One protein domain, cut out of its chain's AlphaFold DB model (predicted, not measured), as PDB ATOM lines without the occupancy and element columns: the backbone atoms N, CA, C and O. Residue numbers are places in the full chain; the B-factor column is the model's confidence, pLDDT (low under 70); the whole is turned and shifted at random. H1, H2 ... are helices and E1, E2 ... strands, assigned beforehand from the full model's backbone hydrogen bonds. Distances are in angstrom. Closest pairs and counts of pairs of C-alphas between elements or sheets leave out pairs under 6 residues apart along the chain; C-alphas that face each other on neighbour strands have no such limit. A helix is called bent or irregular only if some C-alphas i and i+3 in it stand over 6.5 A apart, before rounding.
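This is residues 509 to 677 of the 689 residues of a protein of Planctomycetes bacterium (UniProt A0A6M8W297). A small, strongly twisted sheet of six strands, E1 to E6, makes a body at one end of an elongated domain, and two thin arms reach out from it: a loop that holds H4 and the hairpin of E7 and E8. Short helices H2, H3 and H5 graze the sheet, and residues 672 to 677 of the last helix, H6, stick out. The printed part has 169 residues, under half of them in named elements, in the order E1 H1 E2 H2 E3 H3 H4 H5 E4 E5 E6 E7 E8 H6; the class is mixed, helices and strands. Both sheets are antiparallel, the larger one branched at E4. The whole is only just compact, close to loose, with a radius of gyration of the C-alphas of 18.3 A and spans of 56 by 36 by 29 A.

E1, residues 509 to 512, is the antiparallel neighbour of E2, residues 534 to 539, with N 511 and O 535 2.8 A apart. H1, residues 515 to 520, is not on this sheet, but only just, with 4 pairs of C-alphas within 10 A. H2, residues 544 to 547, only grazes the sheet; its closest C-alphas to E2 are Ala 546 and Val 539, 6.2 A. E3, residues 555 to 561, lies on the other side of E2 from E1, with N 556 and O 534 2.9 A apart. H3, residues 574 to 577, only grazes the sheet; its Pro 574 and Ala 512 of E1 are the closest C-alphas, 6.1 A. H4, residues 592 to 597, is irregular, with C-alphas 593 and 596 7.3 A apart, and is not on the sheet. H5, residues 608 to 615, only grazes the sheet with residues 609 to 613. E4, residues 621 to 628, has E3 on one side (N 625 and O 558, 2.8 A) and on the other side E5, residues 631 to 633, its hairpin partner (N 633 and O 626, 2.7 A), and E6, residues 636 to 638 (N 637 and O 622, 2.8 A). E5 runs on into E6 at 33 degrees. E7, residues 651 to 654, and E8, residues 659 to 662, form a hairpin, with N 652 and O 661 2.8 A apart. H6, residues 666 to 677, is not on the branched sheet. In H1, H5 and H6 every O i to N i+4 pair is within hydrogen-bond range; H4 has 0 of 2, and 2 of 3 O i to N i+3 pairs; H2 and H3 are too short for an O i to N i+4 pair.

E1 begins at C-alpha 509 (80.478, -60.883, 34.648). E4 is 21.9 A from first to last C-alpha, E3 17.8 A, H6 16.8 A and E2 12.9 A. H6 ends at C-alpha 677 (89.977, -49.084, 45.055).

The two C-alphas farthest apart, of Asp 525 and Gly 656, are 60.2 A apart. The printed part has no cut; the links H1 to E2, E3 to H3, H3 to H4 and E6 to E7 are long. The mean pLDDT of the printed part is 85.4, and residues 575 to 583, 596 to 597 and 675 to 677 are under 70.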
ATOM      1  N   GLU A 509      80.718 -61.945  35.617       89.88
ATOM      2  CA  GLU A 509      80.478 -60.883  34.648       89.88
ATOM      3  C   GLU A 509      81.354 -61.069  33.432       89.88
ATOM      4  O   GLU A 509      82.550 -61.348  33.551       89.88
ATOM      5  N   LEU A 510      80.737 -60.921  32.269       91.06
ATOM      6  CA  LEU A 510      81.337 -61.257  30.995       91.06
ATOM      7  C   LEU A 510      81.575 -59.994  30.177       91.06
ATOM      8  O   LEU A 510      80.748 -59.086  30.154       91.06
ATOM      9  N   GLN A 511      82.708 -59.964  29.494       90.38
ATOM     10  CA  GLN A 511      82.967 -59.042  28.403       90.38
ATOM     11  C   GLN A 511      82.701 -59.766  27.086       90.38
ATOM     12  O   GLN A 511      83.099 -60.924  26.924       90.38
ATOM     13  N   ALA A 512      82.038 -59.075  26.159       89.62
ATOM     14  CA  ALA A 512      81.797 -59.595  24.821       89.62
ATOM     15  C   ALA A 512      83.110 -59.900  24.096       89.62
ATOM     16  O   ALA A 512      84.089 -59.158  24.211       89.62
ATOM     17  N   MET A 513      83.115 -61.013  23.365       89.25
ATOM     18  CA  MET A 513      84.202 -61.356  22.462       89.25
ATOM     19  C   MET A 513      84.170 -60.441  21.230       89.25
ATOM     20  O   MET A 513      83.126 -59.919  20.844       89.25
ATOM     21  N   ASP A 514      85.331 -60.257  20.611       89.25
ATOM     22  CA  ASP A 514      85.463 -59.674  19.281       89.25
ATOM     23  C   ASP A 514      86.505 -60.481  18.479       89.25
ATOM     24  O   ASP A 514      87.208 -61.327  19.053       89.25
ATOM     25  N   PRO A 515      86.621 -60.280  17.153       91.62
ATOM     26  CA  PRO A 515      87.556 -61.047  16.336       91.62
ATOM     27  C   PRO A 515      89.023 -60.950  16.776       91.62
ATOM     28  O   PRO A 515      89.786 -61.895  16.562       91.62
ATOM     29  N   ASP A 516      89.442 -59.838  17.379       91.81
ATOM     30  CA  ASP A 516      90.827 -59.633  17.801       91.81
ATOM     31  C   ASP A 516      91.094 -60.299  19.154       91.81
ATOM     32  O   ASP A 516      92.095 -61.005  19.300       91.81
ATOM     33  N   LEU A 517      90.165 -60.187  20.106       89.62
ATOM     34  CA  LEU A 517      90.179 -60.921  21.370       89.62
ATOM     35  C   LEU A 517      90.131 -62.435  21.140       89.62
ATOM     36  O   LEU A 517      90.871 -63.178  21.792       89.62
ATOM     37  N   ALA A 518      89.325 -62.906  20.188       91.38
ATOM     38  CA  ALA A 518      89.218 -64.326  19.871       91.38
ATOM     39  C   ALA A 518      90.529 -64.885  19.299       91.38
ATOM     40  O   ALA A 518      90.952 -65.983  19.666       91.38
ATOM     41  N   ARG A 519      91.211 -64.122  18.432       91.00
ATOM     42  CA  ARG A 519      92.539 -64.485  17.907       91.00
ATOM     43  C   ARG A 519      93.611 -64.429  18.986       91.00
ATOM     44  O   ARG A 519      94.404 -65.359  19.087       91.00
ATOM     45  N   PHE A 520      93.623 -63.370  19.795       89.88
ATOM     46  CA  PHE A 520      94.606 -63.186  20.862       89.88
ATOM     47  C   PHE A 520      94.571 -64.340  21.870       89.88
ATOM     48  O   PHE A 520      95.616 -64.834  22.283       89.88
ATOM     49  N   ASN A 521      93.370 -64.810  22.207       88.50
ATOM     50  CA  ASN A 521      93.177 -65.924  23.131       88.50
ATOM     51  C   ASN A 521      93.147 -67.308  22.451       88.50
ATOM     52  O   ASN A 521      92.911 -68.306  23.127       88.50
ATOM     53  N   ASN A 522      93.394 -67.387  21.137       90.38
ATOM     54  CA  ASN A 522      93.399 -68.626  20.351       90.38
ATOM     55  C   ASN A 522      92.087 -69.442  20.439       90.38
ATOM     56  O   ASN A 522      92.106 -70.669  20.536       90.38
ATOM     57  N   VAL A 523      90.944 -68.748  20.407       91.31
ATOM     58  CA  VAL A 523      89.586 -69.329  20.471       91.31
ATOM     59  C   VAL A 523      88.703 -68.952  19.273       91.31
ATOM     60  O   VAL A 523      87.482 -69.101  19.319       91.31
ATOM     61  N   ALA A 524      89.289 -68.431  18.192       88.75
ATOM     62  CA  ALA A 524      88.550 -67.970  17.013       88.75
ATOM     63  C   ALA A 524      87.681 -69.067  16.370       88.75
ATOM     64  O   ALA A 524      86.547 -68.789  15.979       88.75
ATOM     65  N   ASP A 525      88.165 -70.310  16.322       88.12
ATOM     66  CA  ASP A 525      87.422 -71.437  15.742       88.12
ATOM     67  C   ASP A 525      86.216 -71.837  16.605       88.12
ATOM     68  O   ASP A 525      85.175 -72.243  16.093       88.12
ATOM     69  N   GLN A 526      86.339 -71.706  17.926       88.12
ATOM     70  CA  GLN A 526      85.315 -72.086  18.899       88.12
ATOM     71  C   GLN A 526      84.255 -70.999  19.115       88.12
ATOM     72  O   GLN A 526      83.170 -71.311  19.600       88.12
ATOM     73  N   THR A 527      84.568 -69.749  18.769       85.50
ATOM     74  CA  THR A 527      83.719 -68.564  18.988       85.50
ATOM     75  C   THR A 527      83.067 -68.043  17.705       85.50
ATOM     76  O   THR A 527      82.532 -66.932  17.689       85.50
ATOM     77  N   SER A 528      83.127 -68.802  16.604       88.06
ATOM     78  CA  SER A 528      82.654 -68.362  15.281       88.06
ATOM     79  C   SER A 528      83.283 -67.024  14.863       88.06
ATOM     80  O   SER A 528      82.601 -66.106  14.417       88.06
ATOM     81  N   GLY A 529      84.599 -66.892  15.060       85.12
ATOM     82  CA  GLY A 529      85.348 -65.673  14.753       85.12
ATOM     83  C   GLY A 529      85.138 -64.527  15.746       85.12
ATOM     84  O   GLY A 529      85.371 -63.380  15.379       85.12
ATOM     85  N   GLY A 530      84.711 -64.821  16.977       84.62
ATOM     86  CA  GLY A 530      84.445 -63.832  18.026       84.62
ATOM     87  C   GLY A 530      82.996 -63.347  18.103       84.62
ATOM     88  O   GLY A 530      82.724 -62.404  18.834       84.62
ATOM     89  N   MET A 531      82.071 -63.983  17.378       84.88
ATOM     90  CA  MET A 531      80.632 -63.680  17.437       84.88
ATOM     91  C   MET A 531      79.942 -64.269  18.676       84.88
ATOM     92  O   MET A 531      78.856 -63.834  19.048       84.88
ATOM     93  N   THR A 532      80.554 -65.274  19.300       89.19
ATOM     94  CA  THR A 532      80.053 -65.951  20.504       89.19
ATOM     95  C   THR A 532      81.155 -66.058  21.556       89.19
ATOM     96  O   THR A 532      82.332 -65.814  21.289       89.19
ATOM     97  N   GLY A 533      80.774 -66.438  22.767       89.94
ATOM     98  CA  GLY A 533      81.638 -66.545  23.928       89.94
ATOM     99  C   GLY A 533      81.768 -65.239  24.713       89.94
ATOM    100  O   GLY A 533      81.549 -64.138  24.207       89.94
ATOM    101  N   GLY A 534      82.140 -65.373  25.984       93.25
ATOM    102  CA  GLY A 534      82.346 -64.249  26.892       93.25
ATOM    103  C   GLY A 534      83.580 -64.439  27.761       93.25
ATOM    104  O   GLY A 534      83.787 -65.513  28.325       93.25
ATOM    105  N   ILE A 535      84.391 -63.391  27.891       93.75
ATOM    106  CA  ILE A 535      85.561 -63.395  28.778       93.75
ATOM    107  C   ILE A 535      85.107 -63.027  30.189       93.75
ATOM    108  O   ILE A 535      84.500 -61.977  30.396       93.75
ATOM    109  N   VAL A 536      85.431 -63.859  31.173       94.75
ATOM    110  CA  VAL A 536      85.131 -63.615  32.584       94.75
ATOM    111  C   VAL A 536      85.983 -62.456  33.094       94.75
ATOM    112  O   VAL A 536      87.197 -62.564  33.254       94.75
ATOM    113  N   THR A 537      85.339 -61.332  33.397       91.75
ATOM    114  CA  THR A 537      85.979 -60.133  33.964       91.75
ATOM    115  C   THR A 537      85.894 -60.083  35.485       91.75
ATOM    116  O   THR A 537      86.668 -59.379  36.138       91.75
ATOM    117  N   TYR A 538      84.942 -60.812  36.070       91.62
ATOM    118  CA  TYR A 538      84.741 -60.868  37.511       91.62
ATOM    119  C   TYR A 538      83.965 -62.116  37.919       91.62
ATOM    120  O   TYR A 538      83.068 -62.548  37.200       91.62
ATOM    121  N   VAL A 539      84.272 -62.640  39.106       94.75
ATOM    122  CA  VAL A 539      83.569 -63.769  39.725       94.75
ATOM    123  C   VAL A 539      83.113 -63.347  41.118       94.75
ATOM    124  O   VAL A 539      83.911 -62.877  41.934       94.75
ATOM    125  N   TYR A 540      81.817 -63.475  41.390       93.06
ATOM    126  CA  TYR A 540      81.238 -63.121  42.682       93.06
ATOM    127  C   TYR A 540      81.593 -64.163  43.749       93.06
ATOM    128  O   TYR A 540      81.494 -65.364  43.528       93.06
ATOM    129  N   ALA A 541      81.989 -63.710  44.940       91.50
ATOM    130  CA  ALA A 541      82.328 -64.618  46.032       91.50
ATOM    131  C   ALA A 541      81.114 -65.466  46.447       91.50
ATOM    132  O   ALA A 541      80.018 -64.940  46.631       91.50
ATOM    133  N   GLY A 542      81.329 -66.773  46.613       90.25
ATOM    134  CA  GLY A 542      80.279 -67.722  46.991       90.25
ATOM    135  C   GLY A 542      79.298 -68.082  45.871       90.25
ATOM    136  O   GLY A 542      78.400 -68.878  46.131       90.25
ATOM    137  N   SER A 543      79.463 -67.552  44.652       94.44
ATOM    138  CA  SER A 543      78.621 -67.901  43.502       94.44
ATOM    139  C   SER A 543      78.862 -69.330  42.997       94.44
ATOM    140  O   SER A 543      79.905 -69.918  43.311       94.44
ATOM    141  N   PRO A 544      77.951 -69.892  42.176       95.81
ATOM    142  CA  PRO A 544      78.186 -71.174  41.512       95.81
ATOM    143  C   PRO A 544      79.500 -71.205  40.724       95.81
ATOM    144  O   PRO A 544      80.263 -72.161  40.845       95.81
ATOM    145  N   ALA A 545      79.830 -70.127  40.008       95.50
ATOM    146  CA  ALA A 545      81.100 -70.005  39.298       95.50
ATOM    147  C   ALA A 545      82.320 -70.040  40.224       95.50
ATOM    148  O   ALA A 545      83.282 -70.744  39.929       95.50
ATOM    149  N   ALA A 546      82.277 -69.344  41.366       95.38
ATOM    150  CA  ALA A 546      83.368 -69.387  42.337       95.38
ATOM    151  C   ALA A 546      83.555 -70.794  42.921       95.38
ATOM    152  O   ALA A 546      84.685 -71.251  43.079       95.38
ATOM    153  N   ARG A 547      82.455 -71.500  43.223       95.81
ATOM    154  CA  ARG A 547      82.502 -72.879  43.740       95.81
ATOM    155  C   ARG A 547      83.029 -73.872  42.705       95.81
ATOM    156  O   ARG A 547      83.735 -74.803  43.077       95.81
ATOM    157  N   ALA A 548      82.727 -73.644  41.429       94.38
ATOM    158  CA  ALA A 548      83.253 -74.421  40.311       94.38
ATOM    159  C   ALA A 548      84.693 -74.040  39.917       94.38
ATOM    160  O   ALA A 548      85.266 -74.660  39.022       94.38
ATOM    161  N   GLY A 549      85.283 -73.036  40.574       94.88
ATOM    162  CA  GLY A 549      86.668 -72.626  40.361       94.88
ATOM    163  C   GLY A 549      86.894 -71.765  39.119       94.88
ATOM    164  O   GLY A 549      88.016 -71.746  38.622       94.88
ATOM    165  N   LEU A 550      85.873 -71.069  38.604       96.06
ATOM    166  CA  LEU A 550      86.068 -70.089  37.530       96.06
ATOM    167  C   LEU A 550      86.881 -68.897  38.030       96.06
ATOM    168  O   LEU A 550      86.736 -68.446  39.168       96.06
ATOM    169  N   GLU A 551      87.708 -68.361  37.139       95.75
ATOM    170  CA  GLU A 551      88.644 -67.282  37.416       95.75
ATOM    171  C   GLU A 551      88.528 -66.163  36.375       95.75
ATOM    172  O   GLU A 551      87.989 -66.330  35.281       95.75
ATOM    173  N   VAL A 552      89.035 -64.981  36.728       95.56
ATOM    174  CA  VAL A 552      89.121 -63.858  35.787       95.56
ATOM    175  C   VAL A 552      90.082 -64.223  34.655       95.56
ATOM    176  O   VAL A 552      91.204 -64.649  34.916       95.56
ATOM    177  N   GLY A 553      89.653 -64.006  33.413       93.75
ATOM    178  CA  GLY A 553      90.384 -64.378  32.200       93.75
ATOM    179  C   GLY A 553      89.919 -65.690  31.564       93.75
ATOM    180  O   GLY A 553      90.281 -65.948  30.419       93.75
ATOM    181  N   ASP A 554      89.090 -66.481  32.251       96.56
ATOM    182  CA  ASP A 554      88.430 -67.639  31.645       96.56
ATOM    183  C   ASP A 554      87.507 -67.210  30.502       96.56
ATOM    184  O   ASP A 554      86.858 -66.165  30.569       96.56
ATOM    185  N   ILE A 555      87.403 -68.036  29.462       96.12
ATOM    186  CA  ILE A 555      86.526 -67.783  28.317       96.12
ATOM    187  C   ILE A 555      85.407 -68.806  28.322       96.12
ATOM    188  O   ILE A 555      85.633 -69.987  28.070       96.12
ATOM    189  N   LEU A 556      84.192 -68.347  28.594       95.62
ATOM    190  CA  LEU A 556      82.996 -69.173  28.578       95.62
ATOM    191  C   LEU A 556      82.468 -69.263  27.143       95.62
ATOM    192  O   LEU A 556      82.139 -68.235  26.556       95.62
ATOM    193  N   LEU A 557      82.405 -70.470  26.577       94.00
ATOM    194  CA  LEU A 557      82.050 -70.678  25.170       94.00
ATOM    195  C   LEU A 557      80.593 -71.099  24.992       94.00
ATOM    196  O   LEU A 557      79.836 -70.428  24.298       94.00
ATOM    197  N   ARG A 558      80.203 -72.218  25.611       93.62
ATOM    198  CA  ARG A 558      78.875 -72.824  25.448       93.62
ATOM    199  C   ARG A 558      78.468 -73.666  26.644       93.62
ATOM    200  O   ARG A 558      79.326 -74.157  27.378       93.62
ATOM    201  N   LEU A 559      77.168 -73.869  26.806       94.44
ATOM    202  CA  LEU A 559      76.571 -74.668  27.867       94.44
ATOM    203  C   LEU A 559      75.890 -75.912  27.292       94.44
ATOM    204  O   LEU A 559      75.022 -75.826  26.430       94.44
ATOM    205  N   HIS A 560      76.255 -77.078  27.806       94.25
ATOM    206  CA  HIS A 560      75.583 -78.350  27.559       94.25
ATOM    207  C   HIS A 560      74.547 -78.542  28.660       94.25
ATOM    208  O   HIS A 560      74.915 -78.862  29.788       94.25
ATOM    209  N   ILE A 561      73.284 -78.278  28.351       91.50
ATOM    210  CA  ILE A 561      72.187 -78.244  29.323       91.50
ATOM    211  C   ILE A 561      71.400 -79.554  29.247       91.50
ATOM    212  O   ILE A 561      71.014 -79.978  28.154       91.50
ATOM    213  N   ASP A 562      71.139 -80.181  30.395       87.75
ATOM    214  CA  ASP A 562      70.359 -81.417  30.456       87.75
ATOM    215  C   ASP A 562      68.960 -81.208  29.854       87.75
ATOM    216  O   ASP A 562      68.266 -80.231  30.131       87.75
ATOM    217  N   GLY A 563      68.542 -82.135  28.990       80.50
ATOM    218  CA  GLY A 563      67.253 -82.070  28.297       80.50
ATOM    219  C   GLY A 563      67.236 -81.208  27.028       80.50
ATOM    220  O   GLY A 563      66.271 -81.307  26.263       80.50
ATOM    221  N   GLN A 564      68.292 -80.440  26.737       82.06
ATOM    222  CA  GLN A 564      68.420 -79.677  25.493       82.06
ATOM    223  C   GLN A 564      69.110 -80.498  24.387       82.06
ATOM    224  O   GLN A 564      70.001 -81.293  24.676       82.06
ATOM    225  N   PRO A 565      68.700 -80.365  23.108       77.88
ATOM    226  CA  PRO A 565      69.192 -81.218  22.029       77.88
ATOM    227  C   PRO A 565      70.551 -80.758  21.484       77.88
ATOM    228  O   PRO A 565      71.256 -81.540  20.852       77.88
ATOM    229  N   ARG A 566      70.917 -79.493  21.719       85.12
ATOM    230  CA  ARG A 566      72.165 -78.864  21.282       85.12
ATOM    231  C   ARG A 566      72.712 -77.941  22.378       85.12
ATOM    232  O   ARG A 566      71.930 -77.483  23.208       85.12
ATOM    233  N   PRO A 567      74.032 -77.684  22.419       88.88
ATOM    234  CA  PRO A 567      74.607 -76.734  23.367       88.88
ATOM    235  C   PRO A 567      74.113 -75.304  23.111       88.88
ATOM    236  O   PRO A 567      73.916 -74.917  21.962       88.88
ATOM    237  N   LEU A 568      73.967 -74.518  24.177       89.00
ATOM    238  CA  LEU A 568      73.697 -73.082  24.123       89.00
ATOM    239  C   LEU A 568      75.016 -72.321  23.973       89.00
ATOM    240  O   LEU A 568      75.841 -72.376  24.885       89.00
ATOM    241  N   ASP A 569      75.220 -71.589  22.884       90.38
ATOM    242  CA  ASP A 569      76.378 -70.698  22.781       90.38
ATOM    243  C   ASP A 569      76.203 -69.484  23.701       90.38
ATOM    244  O   ASP A 569      75.136 -68.873  23.775       90.38
ATOM    245  N   VAL A 570      77.261 -69.124  24.428       90.50
ATOM    246  CA  VAL A 570      77.219 -67.971  25.328       90.50
ATOM    247  C   VAL A 570      77.283 -66.698  24.511       90.50
ATOM    248  O   VAL A 570      78.244 -66.458  23.788       90.50
ATOM    249  N   GLN A 571      76.266 -65.860  24.656       84.94
ATOM    250  CA  GLN A 571      76.206 -64.557  24.012       84.94
ATOM    251  C   GLN A 571      76.282 -63.458  25.064       84.94
ATOM    252  O   GLN A 571      75.640 -63.528  26.114       84.94
ATOM    253  N   VAL A 572      77.081 -62.437  24.772       84.19
ATOM    254  CA  VAL A 572      77.225 -61.259  25.623       84.19
ATOM    255  C   VAL A 572      76.867 -60.053  24.781       84.19
ATOM    256  O   VAL A 572      77.591 -59.702  23.851       84.19
ATOM    257  N   ASN A 573      75.746 -59.421  25.102       79.50
ATOM    258  CA  ASN A 573      75.349 -58.197  24.437       79.50
ATOM    259  C   ASN A 573      76.194 -57.031  24.985       79.50
ATOM    260  O   ASN A 573      76.166 -56.777  26.193       79.50
ATOM    261  N   PRO A 574      76.923 -56.277  24.142       71.81
ATOM    262  CA  PRO A 574      77.696 -55.128  24.604       71.81
ATOM    263  C   PRO A 574      76.852 -54.055  25.310       71.81
ATOM    264  O   PRO A 574      77.375 -53.291  26.124       71.81
ATOM    265  N   TYR A 575      75.545 -53.993  25.031       67.25
ATOM    266  CA  TYR A 575      74.621 -53.086  25.713       67.25
ATOM    267  C   TYR A 575      74.358 -53.473  27.177       67.25
ATOM    268  O   TYR A 575      74.131 -52.583  28.000       67.25
ATOM    269  N   ASP A 576      74.507 -54.751  27.533       68.12
ATOM    270  CA  ASP A 576      74.301 -55.247  28.900       68.12
ATOM    271  C   ASP A 576      75.458 -54.864  29.837       68.12
ATOM    272  O   ASP A 576      75.303 -54.899  31.057       68.12
ATOM    273  N   MET A 577      76.606 -54.439  29.291       65.94
ATOM    274  CA  MET A 577      77.824 -54.113  30.050       65.94
ATOM    275  C   MET A 577      77.747 -52.787  30.834       65.94
ATOM    276  O   MET A 577      78.687 -52.439  31.548       65.94
ATOM    277  N   GLY A 578      76.621 -52.068  30.749       65.62
ATOM    278  CA  GLY A 578      76.323 -50.895  31.571       65.62
ATOM    279  C   GLY A 578      76.920 -49.593  31.033       65.62
ATOM    280  O   GLY A 578      78.103 -49.307  31.190       65.62
ATOM    281  N   TRP A 579      76.056 -48.742  30.479       61.44
ATOM    282  CA  TRP A 579      76.392 -47.405  29.968       61.44
ATOM    283  C   TRP A 579      75.991 -46.286  30.946       61.44
ATOM    284  O   TRP A 579      75.853 -45.134  30.556       61.44
ATOM    285  N   GLY A 580      75.724 -46.588  32.218       63.44
ATOM    286  CA  GLY A 580      75.322 -45.560  33.187       63.44
ATOM    287  C   GLY A 580      76.493 -44.804  33.820       63.44
ATOM    288  O   GLY A 580      76.313 -43.719  34.367       63.44
ATOM    289  N   ALA A 581      77.707 -45.362  33.772       68.06
ATOM    290  CA  ALA A 581      78.842 -44.835  34.528       68.06
ATOM    291  C   ALA A 581      79.249 -43.420  34.089       68.06
ATOM    292  O   ALA A 581      79.608 -42.609  34.942       68.06
ATOM    293  N   GLN A 582      79.143 -43.110  32.794       67.88
ATOM    294  CA  GLN A 582      79.427 -41.784  32.244       67.88
ATOM    295  C   GLN A 582      78.398 -40.727  32.657       67.88
ATOM    296  O   GLN A 582      78.745 -39.556  32.777       67.88
ATOM    297  N   TYR A 583      77.151 -41.120  32.942       69.06
ATOM    298  CA  TYR A 583      76.125 -40.175  33.386       69.06
ATOM    299  C   TYR A 583      76.416 -39.647  34.790       69.06
ATOM    300  O   TYR A 583      76.090 -38.502  35.081       69.06
ATOM    301  N   LEU A 584      77.102 -40.430  35.634       72.19
ATOM    302  CA  LEU A 584      77.510 -39.997  36.973       72.19
ATOM    303  C   LEU A 584      78.437 -38.778  36.965       72.19
ATOM    304  O   LEU A 584      78.441 -38.022  37.928       72.19
ATOM    305  N   GLU A 585      79.242 -38.605  35.917       74.00
ATOM    306  CA  GLU A 585      80.184 -37.482  35.803       74.00
ATOM    307  C   GLU A 585      79.486 -36.173  35.414       74.00
ATOM    308  O   GLU A 585      80.032 -35.092  35.620       74.00
ATOM    309  N   VAL A 586      78.265 -36.273  34.887       76.31
ATOM    310  CA  VAL A 586      77.461 -35.145  34.409       76.31
ATOM    311  C   VAL A 586      76.118 -35.027  35.135       76.31
ATOM    312  O   VAL A 586      75.278 -34.245  34.707       76.31
ATOM    313  N   LEU A 587      75.901 -35.754  36.241       76.94
ATOM    314  CA  LEU A 587      74.638 -35.722  37.002       76.94
ATOM    315  C   LEU A 587      74.230 -34.304  37.419       76.94
ATOM    316  O   LEU A 587      73.056 -33.952  37.317       76.94
ATOM    317  N   ASP A 588      75.201 -33.477  37.815       78.75
ATOM    318  CA  ASP A 588      74.980 -32.077  38.209       78.75
ATOM    319  C   ASP A 588      74.569 -31.173  37.029       78.75
ATOM    320  O   ASP A 588      74.123 -30.045  37.228       78.75
ATOM    321  N   GLN A 589      74.737 -31.652  35.792       81.75
ATOM    322  CA  GLN A 589      74.393 -30.954  34.547       81.75
ATOM    323  C   GLN A 589      73.068 -31.449  33.947       81.75
ATOM    324  O   GLN A 589      72.591 -30.887  32.962       81.75
ATOM    325  N   ILE A 590      72.490 -32.511  34.513       79.56
ATOM    326  CA  ILE A 590      71.246 -33.119  34.054       79.56
ATOM    327  C   ILE A 590      70.092 -32.589  34.910       79.56
ATOM    328  O   ILE A 590      70.212 -32.454  36.126       79.56
ATOM    329  N   ASP A 591      68.959 -32.305  34.268       77.12
ATOM    330  CA  ASP A 591      67.751 -31.859  34.959       77.12
ATOM    331  C   ASP A 591      67.275 -32.919  35.983       77.12
ATOM    332  O   ASP A 591      67.109 -34.090  35.618       77.12
ATOM    333  N   PRO A 592      67.010 -32.546  37.250       76.88
ATOM    334  CA  PRO A 592      66.548 -33.490  38.267       76.88
ATOM    335  C   PRO A 592      65.286 -34.280  37.889       76.88
ATOM    336  O   PRO A 592      65.117 -35.413  38.333       76.88
ATOM    337  N   SER A 593      64.411 -33.734  37.036       75.06
ATOM    338  CA  SER A 593      63.192 -34.416  36.573       75.06
ATOM    339  C   SER A 593      63.456 -35.650  35.704       75.06
ATOM    340  O   SER A 593      62.554 -36.468  35.510       75.06
ATOM    341  N   VAL A 594      64.678 -35.819  35.186       72.81
ATOM    342  CA  VAL A 594      65.065 -36.998  34.400       72.81
ATOM    343  C   VAL A 594      65.972 -37.960  35.165       72.81
ATOM    344  O   VAL A 594      66.387 -38.961  34.587       72.81
ATOM    345  N   TYR A 595      66.242 -37.724  36.455       72.81
ATOM    346  CA  TYR A 595      67.074 -38.617  37.276       72.81
ATOM    347  C   TYR A 595      66.533 -40.050  37.319       72.81
ATOM    348  O   TYR A 595      67.305 -40.994  37.181       72.81
ATOM    349  N   ASP A 596      65.210 -40.222  37.364       67.19
ATOM    350  CA  ASP A 596      64.561 -41.541  37.314       67.19
ATOM    351  C   ASP A 596      64.728 -42.267  35.964       67.19
ATOM    352  O   ASP A 596      64.411 -43.450  35.842       67.19
ATOM    353  N   ARG A 597      65.208 -41.563  34.930       68.56
ATOM    354  CA  ARG A 597      65.481 -42.105  33.591       68.56
ATOM    355  C   ARG A 597      66.963 -42.395  33.363       68.56
ATOM    356  O   ARG A 597      67.300 -42.970  32.331       68.56
ATOM    357  N   VAL A 598      67.842 -41.990  34.283       73.81
ATOM    358  CA  VAL A 598      69.278 -42.258  34.172       73.81
ATOM    359  C   VAL A 598      69.515 -43.746  34.460       73.81
ATOM    360  O   VAL A 598      69.104 -44.235  35.515       73.81
ATOM    361  N   PRO A 599      70.151 -44.496  33.542       72.81
ATOM    362  CA  PRO A 599      70.411 -45.912  33.756       72.81
ATOM    363  C   PRO A 599      71.401 -46.122  34.914       72.81
ATOM    364  O   PRO A 599      72.249 -45.261  35.173       72.81
ATOM    365  N   PRO A 600      71.339 -47.271  35.609       78.81
ATOM    366  CA  PRO A 600      72.300 -47.581  36.655       78.81
ATOM    367  C   PRO A 600      73.729 -47.638  36.085       78.81
ATOM    368  O   PRO A 600      73.930 -48.037  34.937       78.81
ATOM    369  N   PRO A 601      74.752 -47.270  36.872       77.81
ATOM    370  CA  PRO A 601      76.139 -47.203  36.413       77.81
ATOM    371  C   PRO A 601      76.840 -48.565  36.297       77.81
ATOM    372  O   PRO A 601      78.043 -48.613  36.044       77.81
ATOM    373  N   TRP A 602      76.108 -49.656  36.507       81.00
ATOM    374  CA  TRP A 602      76.546 -51.040  36.353       81.00
ATOM    375  C   TRP A 602      75.728 -51.734  35.255       81.00
ATOM    376  O   TRP A 602      74.721 -51.197  34.796       81.00
ATOM    377  N   GLY A 603      76.185 -52.909  34.822       78.56
ATOM    378  CA  GLY A 603      75.503 -53.714  33.808       78.56
ATOM    379  C   GLY A 603      74.149 -54.265  34.256       78.56
ATOM    380  O   GLY A 603      73.817 -54.250  35.443       78.56
ATOM    381  N   SER A 604      73.358 -54.752  33.304       81.50
ATOM    382  CA  SER A 604      72.084 -55.408  33.611       81.50
ATOM    383  C   SER A 604      72.319 -56.749  34.314       81.50
ATOM    384  O   SER A 604      73.218 -57.502  33.949       81.50
ATOM    385  N   ALA A 605      71.493 -57.065  35.314       84.38
ATOM    386  CA  ALA A 605      71.452 -58.408  35.900       84.38
ATOM    387  C   ALA A 605      70.744 -59.415  34.970       84.38
ATOM    388  O   ALA A 605      71.070 -60.605  34.966       84.38
ATOM    389  N   GLU A 606      69.793 -58.931  34.167       83.94
ATOM    390  CA  GLU A 606      69.138 -59.692  33.104       83.94
ATOM    391  C   GLU A 606      69.978 -59.557  31.832       83.94
ATOM    392  O   GLU A 606      70.083 -58.475  31.259       83.94
ATOM    393  N   THR A 607      70.619 -60.654  31.449       85.75
ATOM    394  CA  THR A 607      71.471 -60.817  30.264       85.75
ATOM    395  C   THR A 607      70.940 -62.000  29.466       85.75
ATOM    396  O   THR A 607      70.224 -62.831  30.027       85.75
ATOM    397  N   ALA A 608      71.344 -62.156  28.204       82.69
ATOM    398  CA  ALA A 608      70.970 -63.334  27.410       82.69
ATOM    399  C   ALA A 608      71.287 -64.659  28.140       82.69
ATOM    400  O   ALA A 608      70.456 -65.562  28.191       82.69
ATOM    401  N   LEU A 609      72.451 -64.745  28.795       88.56
ATOM    402  CA  LEU A 609      72.859 -65.918  29.573       88.56
ATOM    403  C   LEU A 609      71.963 -66.164  30.795       88.56
ATOM    404  O   LEU A 609      71.503 -67.284  31.009       88.56
ATOM    405  N   THR A 610      71.738 -65.139  31.625       90.19
ATOM    406  CA  THR A 610      70.923 -65.291  32.842       90.19
ATOM    407  C   THR A 610      69.458 -65.540  32.502       90.19
ATOM    408  O   THR A 610      68.828 -66.367  33.157       90.19
ATOM    409  N   ARG A 611      68.930 -64.928  31.435       86.12
ATOM    410  CA  ARG A 611      67.582 -65.197  30.920       86.12
ATOM    411  C   ARG A 611      67.449 -66.636  30.425       86.12
ATOM    412  O   ARG A 611      66.599 -67.353  30.939       86.12
ATOM    413  N   ALA A 612      68.347 -67.085  29.549       86.50
ATOM    414  CA  ALA A 612      68.336 -68.448  29.018       86.50
ATOM    415  C   ALA A 612      68.404 -69.510  30.127       86.50
ATOM    416  O   ALA A 612      67.658 -70.485  30.104       86.50
ATOM    417  N   LEU A 613      69.260 -69.315  31.137       90.19
ATOM    418  CA  LEU A 613      69.325 -70.219  32.289       90.19
ATOM    419  C   LEU A 613      68.055 -70.170  33.150       90.19
ATOM    420  O   LEU A 613      67.668 -71.196  33.697       90.19
ATOM    421  N   THR A 614      67.401 -69.010  33.261       89.44
ATOM    422  CA  THR A 614      66.118 -68.877  33.973       89.44
ATOM    423  C   THR A 614      65.010 -69.630  33.237       89.44
ATOM    424  O   THR A 614      64.265 -70.372  33.865       89.44
ATOM    425  N   ASP A 615      64.940 -69.492  31.909       83.50
ATOM    426  CA  ASP A 615      63.953 -70.166  31.050       83.50
ATOM    427  C   ASP A 615      64.124 -71.686  31.004       83.50
ATOM    428  O   ASP A 615      63.167 -72.422  30.789       83.50
ATOM    429  N   VAL A 616      65.346 -72.167  31.216       84.56
ATOM    430  CA  VAL A 616      65.657 -73.596  31.344       84.56
ATOM    431  C   VAL A 616      65.173 -74.191  32.676       84.56
ATOM    432  O   VAL A 616      65.050 -75.413  32.779       84.56
ATOM    433  N   GLY A 617      64.915 -73.356  33.684       87.00
ATOM    434  CA  GLY A 617      64.402 -73.779  34.985       87.00
ATOM    435  C   GLY A 617      65.473 -73.971  36.059       87.00
ATOM    436  O   GLY A 617      66.595 -74.428  35.805       87.00
ATOM    437  N   PHE A 618      65.118 -73.626  37.298       89.38
ATOM    438  CA  PHE A 618      65.996 -73.774  38.460       89.38
ATOM    439  C   PHE A 618      66.208 -75.252  38.820       89.38
ATOM    440  O   PHE A 618      65.287 -76.062  38.805       89.38
ATOM    441  N   GLY A 619      67.437 -75.609  39.189       90.44
ATOM    442  CA  GLY A 619      67.846 -76.980  39.493       90.44
ATOM    443  C   GLY A 619      68.284 -77.796  38.274       90.44
ATOM    444  O   GLY A 619      68.901 -78.849  38.454       90.44
ATOM    445  N   THR A 620      68.046 -77.311  37.050       91.44
ATOM    446  CA  THR A 620      68.515 -77.975  35.829       91.44
ATOM    447  C   THR A 620      70.038 -78.043  35.813       91.44
ATOM    448  O   THR A 620      70.729 -77.058  36.076       91.44
ATOM    449  N   LYS A 621      70.587 -79.223  35.523       95.06
ATOM    450  CA  LYS A 621      72.035 -79.419  35.456       95.06
ATOM    451  C   LYS A 621      72.569 -79.003  34.095       95.06
ATOM    452  O   LYS A 621      71.914 -79.183  33.069       95.06
ATOM    453  N   PHE A 622      73.777 -78.458  34.087       95.38
ATOM    454  CA  PHE A 622      74.481 -78.148  32.852       95.38
ATOM    455  C   PHE A 622      75.993 -78.202  33.040       95.38
ATOM    456  O   PHE A 622      76.518 -78.087  34.147       95.38
ATOM    457  N   ARG A 623      76.710 -78.339  31.929       96.62
ATOM    458  CA  ARG A 623      78.171 -78.319  31.873       96.62
ATOM    459  C   ARG A 623      78.632 -77.213  30.942       96.62
ATOM    460  O   ARG A 623      78.137 -77.117  29.824       96.62
ATOM    461  N   ALA A 624      79.590 -76.403  31.366       96.50
ATOM    462  CA  ALA A 624      80.099 -75.307  30.546       96.50
ATOM    463  C   ALA A 624      81.419 -75.680  29.869       96.50
ATOM    464  O   ALA A 624      82.318 -76.165  30.541       96.50
ATOM    465  N   ASP A 625      81.569 -75.412  28.574       96.38
ATOM    466  CA  ASP A 625      82.881 -75.413  27.925       96.38
ATOM    467  C   ASP A 625      83.574 -74.074  28.228       96.38
ATOM    468  O   ASP A 625      83.099 -73.006  27.828       96.38
ATOM    469  N   VAL A 626      84.686 -74.141  28.959       96.56
ATOM    470  CA  VAL A 626      85.476 -72.985  29.398       96.56
ATOM    471  C   VAL A 626      86.904 -73.137  28.896       96.56
ATOM    472  O   VAL A 626      87.507 -74.186  29.081       96.56
ATOM    473  N   VAL A 627      87.483 -72.098  28.302       95.62
ATOM    474  CA  VAL A 627      88.905 -72.087  27.938       95.62
ATOM    475  C   VAL A 627      89.697 -71.284  28.959       95.62
ATOM    476  O   VAL A 627      89.393 -70.117  29.203       95.62
ATOM    477  N   ARG A 628      90.745 -71.897  29.510       93.75
ATOM    478  CA  ARG A 628      91.722 -71.256  30.395       93.75
ATOM    479  C   ARG A 628      93.119 -71.510  29.855       93.75
ATOM    480  O   ARG A 628      93.526 -72.657  29.726       93.75
ATOM    481  N   ASN A 629      93.863 -70.450  29.537       87.88
ATOM    482  CA  ASN A 629      95.230 -70.551  29.001       87.88
ATOM    483  C   ASN A 629      95.358 -71.509  27.790       87.88
ATOM    484  O   ASN A 629      96.373 -72.181  27.629       87.88
ATOM    485  N   GLY A 630      94.321 -71.587  26.948       84.94
ATOM    486  CA  GLY A 630      94.263 -72.480  25.785       84.94
ATOM    487  C   GLY A 630      93.805 -73.918  26.073       84.94
ATOM    488  O   GLY A 630      93.606 -74.680  25.130       84.94
ATOM    489  N   GLU A 631      93.592 -74.292  27.336       90.62
ATOM    490  CA  GLU A 631      93.069 -75.605  27.726       90.62
ATOM    491  C   GLU A 631      91.551 -75.570  27.937       90.62
ATOM    492  O   GLU A 631      91.008 -74.608  28.481       90.62
ATOM    493  N   MET A 632      90.859 -76.635  27.517       94.06
ATOM    494  CA  MET A 632      89.410 -76.776  27.673       94.06
ATOM    495  C   MET A 632      89.063 -77.410  29.024       94.06
ATOM    496  O   MET A 632      89.349 -78.583  29.266       94.06
ATOM    497  N   LEU A 633      88.373 -76.651  29.865       95.94
ATOM    498  CA  LEU A 633      87.763 -77.072  31.118       95.94
ATOM    499  C   LEU A 633      86.266 -77.307  30.916       95.94
ATOM    500  O   LEU A 633      85.623 -76.655  30.094       95.94
ATOM    501  N   ARG A 634      85.707 -78.248  31.684       96.44
ATOM    502  CA  ARG A 634      84.277 -78.580  31.634       96.44
ATOM    503  C   ARG A 634      83.623 -78.674  33.012       96.44
ATOM    504  O   ARG A 634      83.229 -79.770  33.407       96.44
ATOM    505  N   PRO A 635      83.548 -77.566  33.768       96.19
ATOM    506  CA  PRO A 635      82.865 -77.555  35.056       96.19
ATOM    507  C   PRO A 635      81.365 -77.853  34.914       96.19
ATOM    508  O   PRO A 635      80.724 -77.465  33.931       96.19
ATOM    509  N   GLU A 636      80.821 -78.537  35.918       96.25
ATOM    510  CA  GLU A 636      79.400 -78.864  36.045       96.25
ATOM    511  C   GLU A 636      78.712 -77.923  37.037       96.25
ATOM    512  O   GLU A 636      79.292 -77.517  38.047       96.25
ATOM    513  N   PHE A 637      77.455 -77.606  36.750       95.81
ATOM    514  CA  PHE A 637      76.626 -76.678  37.505       95.81
ATOM    515  C   PHE A 637      75.197 -77.198  37.620       95.81
ATOM    516  O   PHE A 637      74.748 -78.039  36.839       95.81
ATOM    517  N   ALA A 638      74.463 -76.619  38.564       95.06
ATOM    518  CA  ALA A 638      73.012 -76.579  38.544       95.06
ATOM    519  C   ALA A 638      72.571 -75.116  38.413       95.06
ATOM    520  O   ALA A 638      73.244 -74.217  38.924       95.06
ATOM    521  N   VAL A 639      71.463 -74.872  37.716       93.00
ATOM    522  CA  VAL A 639      70.847 -73.546  37.649       93.00
ATOM    523  C   VAL A 639      70.376 -73.160  39.049       93.00
ATOM    524  O   VAL A 639      69.542 -73.840  39.641       93.00
ATOM    525  N   GLU A 640      70.903 -72.062  39.582       93.62
ATOM    526  CA  GLU A 640      70.560 -71.557  40.912       93.62
ATOM    527  C   GLU A 640      69.950 -70.160  40.820       93.62
ATOM    528  O   GLU A 640      70.330 -69.355  39.966       93.62
ATOM    529  N   GLU A 641      69.015 -69.877  41.725       91.81
ATOM    530  CA  GLU A 641      68.439 -68.545  41.888       91.81
ATOM    531  C   GLU A 641      69.500 -67.557  42.386       91.81
ATOM    532  O   GLU A 641      70.265 -67.830  43.317       91.81
ATOM    533  N   GLY A 642      69.553 -66.393  41.745       88.38
ATOM    534  CA  GLY A 642      70.440 -65.309  42.118       88.38
ATOM    535  C   GLY A 642      69.986 -64.531  43.347       88.38
ATOM    536  O   GLY A 642      68.808 -64.516  43.698       88.38
ATOM    537  N   PRO A 643      70.913 -63.809  43.997       88.38
ATOM    538  CA  PRO A 643      70.545 -62.830  45.006       88.38
ATOM    539  C   PRO A 643      69.689 -61.712  44.393       88.38
ATOM    540  O   PRO A 643      69.786 -61.416  43.201       88.38
ATOM    541  N   ALA A 644      68.914 -61.026  45.234       85.06
ATOM    542  CA  ALA A 644      68.131 -59.869  44.810       85.06
ATOM    543  C   ALA A 644      69.008 -58.832  44.081       85.06
ATOM    544  O   ALA A 644      70.041 -58.383  44.595       85.06
ATOM    545  N   HIS A 645      68.566 -58.457  42.884       86.50
ATOM    546  CA  HIS A 645      69.243 -57.532  41.980       86.50
ATOM    547  C   HIS A 645      68.502 -56.188  41.932       86.50
ATOM    548  O   HIS A 645      67.369 -56.067  42.410       86.50
ATOM    549  N   PHE A 646      69.117 -55.142  41.376       83.50
ATOM    550  CA  PHE A 646      68.569 -53.780  41.460       83.50
ATOM    551  C   PHE A 646      67.167 -53.639  40.838       83.50
ATOM    552  O   PHE A 646      66.345 -52.859  41.323       83.50
ATOM    553  N   GLY A 647      66.880 -54.391  39.773       76.56
ATOM    554  CA  GLY A 647      65.561 -54.432  39.134       76.56
ATOM    555  C   GLY A 647      64.481 -55.033  40.041       76.56
ATOM    556  O   GLY A 647      63.412 -54.439  40.174       76.56
ATOM    557  N   ALA A 648      64.807 -56.134  40.727       79.25
ATOM    558  CA  ALA A 648      63.907 -56.878  41.612       79.25
ATOM    559  C   ALA A 648      63.758 -56.288  43.024       79.25
ATOM    560  O   ALA A 648      62.782 -56.579  43.712       79.25
ATOM    561  N   ALA A 649      64.722 -55.490  43.495       81.56
ATOM    562  CA  ALA A 649      64.748 -55.033  44.882       81.56
ATOM    563  C   ALA A 649      63.524 -54.169  45.248       81.56
ATOM    564  O   ALA A 649      63.221 -53.157  44.592       81.56
ATOM    565  N   ALA A 650      62.859 -54.552  46.345       78.81
ATOM    566  CA  ALA A 650      61.685 -53.869  46.872       78.81
ATOM    567  C   ALA A 650      61.979 -52.389  47.156       78.81
ATOM    568  O   ALA A 650      63.029 -52.028  47.692       78.81
ATOM    569  N   ARG A 651      61.040 -51.520  46.767       80.00
ATOM    570  CA  ARG A 651      61.085 -50.083  47.059       80.00
ATOM    571  C   ARG A 651      60.344 -49.821  48.361       80.00
ATOM    572  O   ARG A 651      59.152 -50.092  48.454       80.00
ATOM    573  N   PHE A 652      61.028 -49.226  49.325       82.31
ATOM    574  CA  PHE A 652      60.441 -48.776  50.579       82.31
ATOM    575  C   PHE A 652      60.315 -47.260  50.549       82.31
ATOM    576  O   PHE A 652      61.317 -46.548  50.478       82.31
ATOM    577  N   LYS A 653      59.081 -46.757  50.584       84.56
ATOM    578  CA  LYS A 653      58.804 -45.322  50.617       84.56
ATOM    579  C   LYS A 653      58.594 -44.873  52.059       84.56
ATOM    580  O   LYS A 653      57.693 -45.350  52.739       84.56
ATOM    581  N   SER A 654      59.408 -43.927  52.508       84.94
ATOM    582  CA  SER A 654      59.231 -43.229  53.777       84.94
ATOM    583  C   SER A 654      58.563 -41.886  53.511       84.94
ATOM    584  O   SER A 654      59.241 -40.904  53.205       84.94
ATOM    585  N   GLU A 655      57.234 -41.833  53.631       82.38
ATOM    586  CA  GLU A 655      56.454 -40.619  53.344       82.38
ATOM    587  C   GLU A 655      56.884 -39.425  54.202       82.38
ATOM    588  O   GLU A 655      57.051 -38.329  53.675       82.38
ATOM    589  N   GLY A 656      57.183 -39.648  55.486       81.81
ATOM    590  CA  GLY A 656      57.643 -38.593  56.397       81.81
ATOM    591  C   GLY A 656      59.017 -38.001  56.058       81.81
ATOM    592  O   GLY A 656      59.339 -36.917  56.532       81.81
ATOM    593  N   LEU A 657      59.821 -38.687  55.237       83.94
ATOM    594  CA  LEU A 657      61.138 -38.208  54.792       83.94
ATOM    595  C   LEU A 657      61.159 -37.842  53.302       83.94
ATOM    596  O   LEU A 657      62.162 -37.325  52.824       83.94
ATOM    597  N   GLY A 658      60.091 -38.139  52.555       81.88
ATOM    598  CA  GLY A 658      60.080 -38.013  51.097       81.88
ATOM    599  C   GLY A 658      61.102 -38.912  50.389       81.88
ATOM    600  O   GLY A 658      61.466 -38.639  49.251       81.88
ATOM    601  N   LEU A 659      61.586 -39.972  51.048       81.38
ATOM    602  CA  LEU A 659      62.638 -40.848  50.526       81.38
ATOM    603  C   LEU A 659      62.066 -42.176  50.043       81.38
ATOM    604  O   LEU A 659      61.193 -42.758  50.687       81.38
ATOM    605  N   THR A 660      62.617 -42.684  48.944       79.25
ATOM    606  CA  THR A 660      62.430 -44.073  48.517       79.25
ATOM    607  C   THR A 660      63.773 -44.780  48.593       79.25
ATOM    608  O   THR A 660      64.741 -44.334  47.981       79.25
ATOM    609  N   VAL A 661      63.841 -45.867  49.357       83.56
ATOM    610  CA  VAL A 661      65.059 -46.663  49.548       83.56
ATOM    611  C   VAL A 661      64.859 -48.085  49.040       83.56
ATOM    612  O   VAL A 661      63.733 -48.554  48.873       83.56
ATOM    613  N   ARG A 662      65.969 -48.763  48.765       83.62
ATOM    614  CA  ARG A 662      66.031 -50.167  48.356       83.62
ATOM    615  C   ARG A 662      67.133 -50.851  49.142       83.62
ATOM    616  O   ARG A 662      68.108 -50.198  49.519       83.62
ATOM    617  N   ASP A 663      67.004 -52.157  49.330       84.50
ATOM    618  CA  ASP A 663      68.095 -52.945  49.885       84.50
ATOM    619  C   ASP A 663      69.332 -52.883  48.984       84.50
ATOM    620  O   ASP A 663      69.245 -52.822  47.755       84.50
ATOM    621  N   LEU A 664      70.508 -52.882  49.613       86.31
ATOM    622  CA  LEU A 664      71.775 -52.773  48.902       86.31
ATOM    623  C   LEU A 664      72.110 -54.089  48.181       86.31
ATOM    624  O   LEU A 664      72.604 -55.041  48.807       86.31
ATOM    625  N   THR A 665      71.890 -54.100  46.865       89.56
ATOM    626  CA  THR A 665      72.074 -55.256  45.973       89.56
ATOM    627  C   THR A 665      73.540 -55.520  45.627       89.56
ATOM    628  O   THR A 665      74.430 -54.707  45.906       89.56
ATOM    629  N   TYR A 666      73.829 -56.691  45.059       88.00
ATOM    630  CA  TYR A 666      75.204 -57.135  44.818       88.00
ATOM    631  C   TYR A 666      75.935 -56.276  43.771       88.00
ATOM    632  O   TYR A 666      77.129 -56.007  43.931       88.00
ATOM    633  N   GLU A 667      75.222 -55.779  42.757       87.94
ATOM    634  CA  GLU A 667      75.758 -54.898  41.715       87.94
ATOM    635  C   GLU A 667      76.165 -53.554  42.320       87.94
ATOM    636  O   GLU A 667      77.283 -53.077  42.109       87.94
ATOM    637  N   ALA A 668      75.293 -52.986  43.161       86.31
ATOM    638  CA  ALA A 668      75.558 -51.738  43.863       86.31
ATOM    639  C   ALA A 668      76.779 -51.869  44.790       86.31
ATOM    640  O   ALA A 668      77.666 -51.009  44.780       86.31
ATOM    641  N   ARG A 669      76.892 -52.980  45.540       87.88
ATOM    642  CA  ARG A 669      78.074 -53.265  46.379       87.88
ATOM    643  C   ARG A 669      79.351 -53.340  45.549       87.88
ATOM    644  O   ARG A 669      80.347 -52.713  45.916       87.88
ATOM    645  N   ARG A 670      79.338 -54.079  44.435       85.00
ATOM    646  CA  ARG A 670      80.503 -54.210  43.545       85.00
ATOM    647  C   ARG A 670      80.908 -52.856  42.977       85.00
ATOM    648  O   ARG A 670      82.089 -52.500  43.023       85.00
ATOM    649  N   PHE A 671      79.941 -52.082  42.493       83.88
ATOM    650  CA  PHE A 671      80.189 -50.756  41.949       83.88
ATOM    651  C   PHE A 671      80.878 -49.847  42.980       83.88
ATOM    652  O   PHE A 671      81.935 -49.277  42.688       83.88
ATOM    653  N   MET A 672      80.370 -49.797  44.217       82.25
ATOM    654  CA  MET A 672      80.973 -49.021  45.311       82.25
ATOM    655  C   MET A 672      82.398 -49.492  45.649       82.25
ATOM    656  O   MET A 672      83.311 -48.673  45.785       82.25
ATOM    657  N   GLN A 673      82.631 -50.808  45.713       81.62
ATOM    658  CA  GLN A 673      83.961 -51.377  45.970       81.62
ATOM    659  C   GLN A 673      84.970 -51.044  44.860       81.62
ATOM    660  O   GLN A 673      86.137 -50.763  45.147       81.62
ATOM    661  N   SER A 674      84.533 -51.035  43.597       71.88
ATOM    662  CA  SER A 674      85.388 -50.694  42.454       71.88
ATOM    663  C   SER A 674      85.883 -49.240  42.507       71.88
ATOM    664  O   SER A 674      87.042 -48.964  42.183       71.88
ATOM    665  N   ARG A 675      85.050 -48.307  42.996       63.62
ATOM    666  CA  ARG A 675      85.428 -46.898  43.203       63.62
ATOM    667  C   ARG A 675      86.301 -46.703  44.442       63.62
ATOM    668  O   ARG A 675      87.280 -45.961  44.371       63.62
ATOM    669  N   GLY A 676      86.044 -47.439  45.525       51.91
ATOM    670  CA  GLY A 676      86.891 -47.431  46.726       51.91
ATOM    671  C   GLY A 676      88.351 -47.834  46.460       51.91
ATOM    672  O   GLY A 676      89.265 -47.322  47.104       51.91
ATOM    673  N   ARG A 677      88.610 -48.690  45.457       47.03
ATOM    674  CA  ARG A 677      89.977 -49.084  45.055       47.03
ATOM    675  C   ARG A 677      90.732 -48.015  44.253       47.03
ATOM    676  O   ARG A 677      91.961 -47.996  44.315       47.03
TER     677      ARG A 677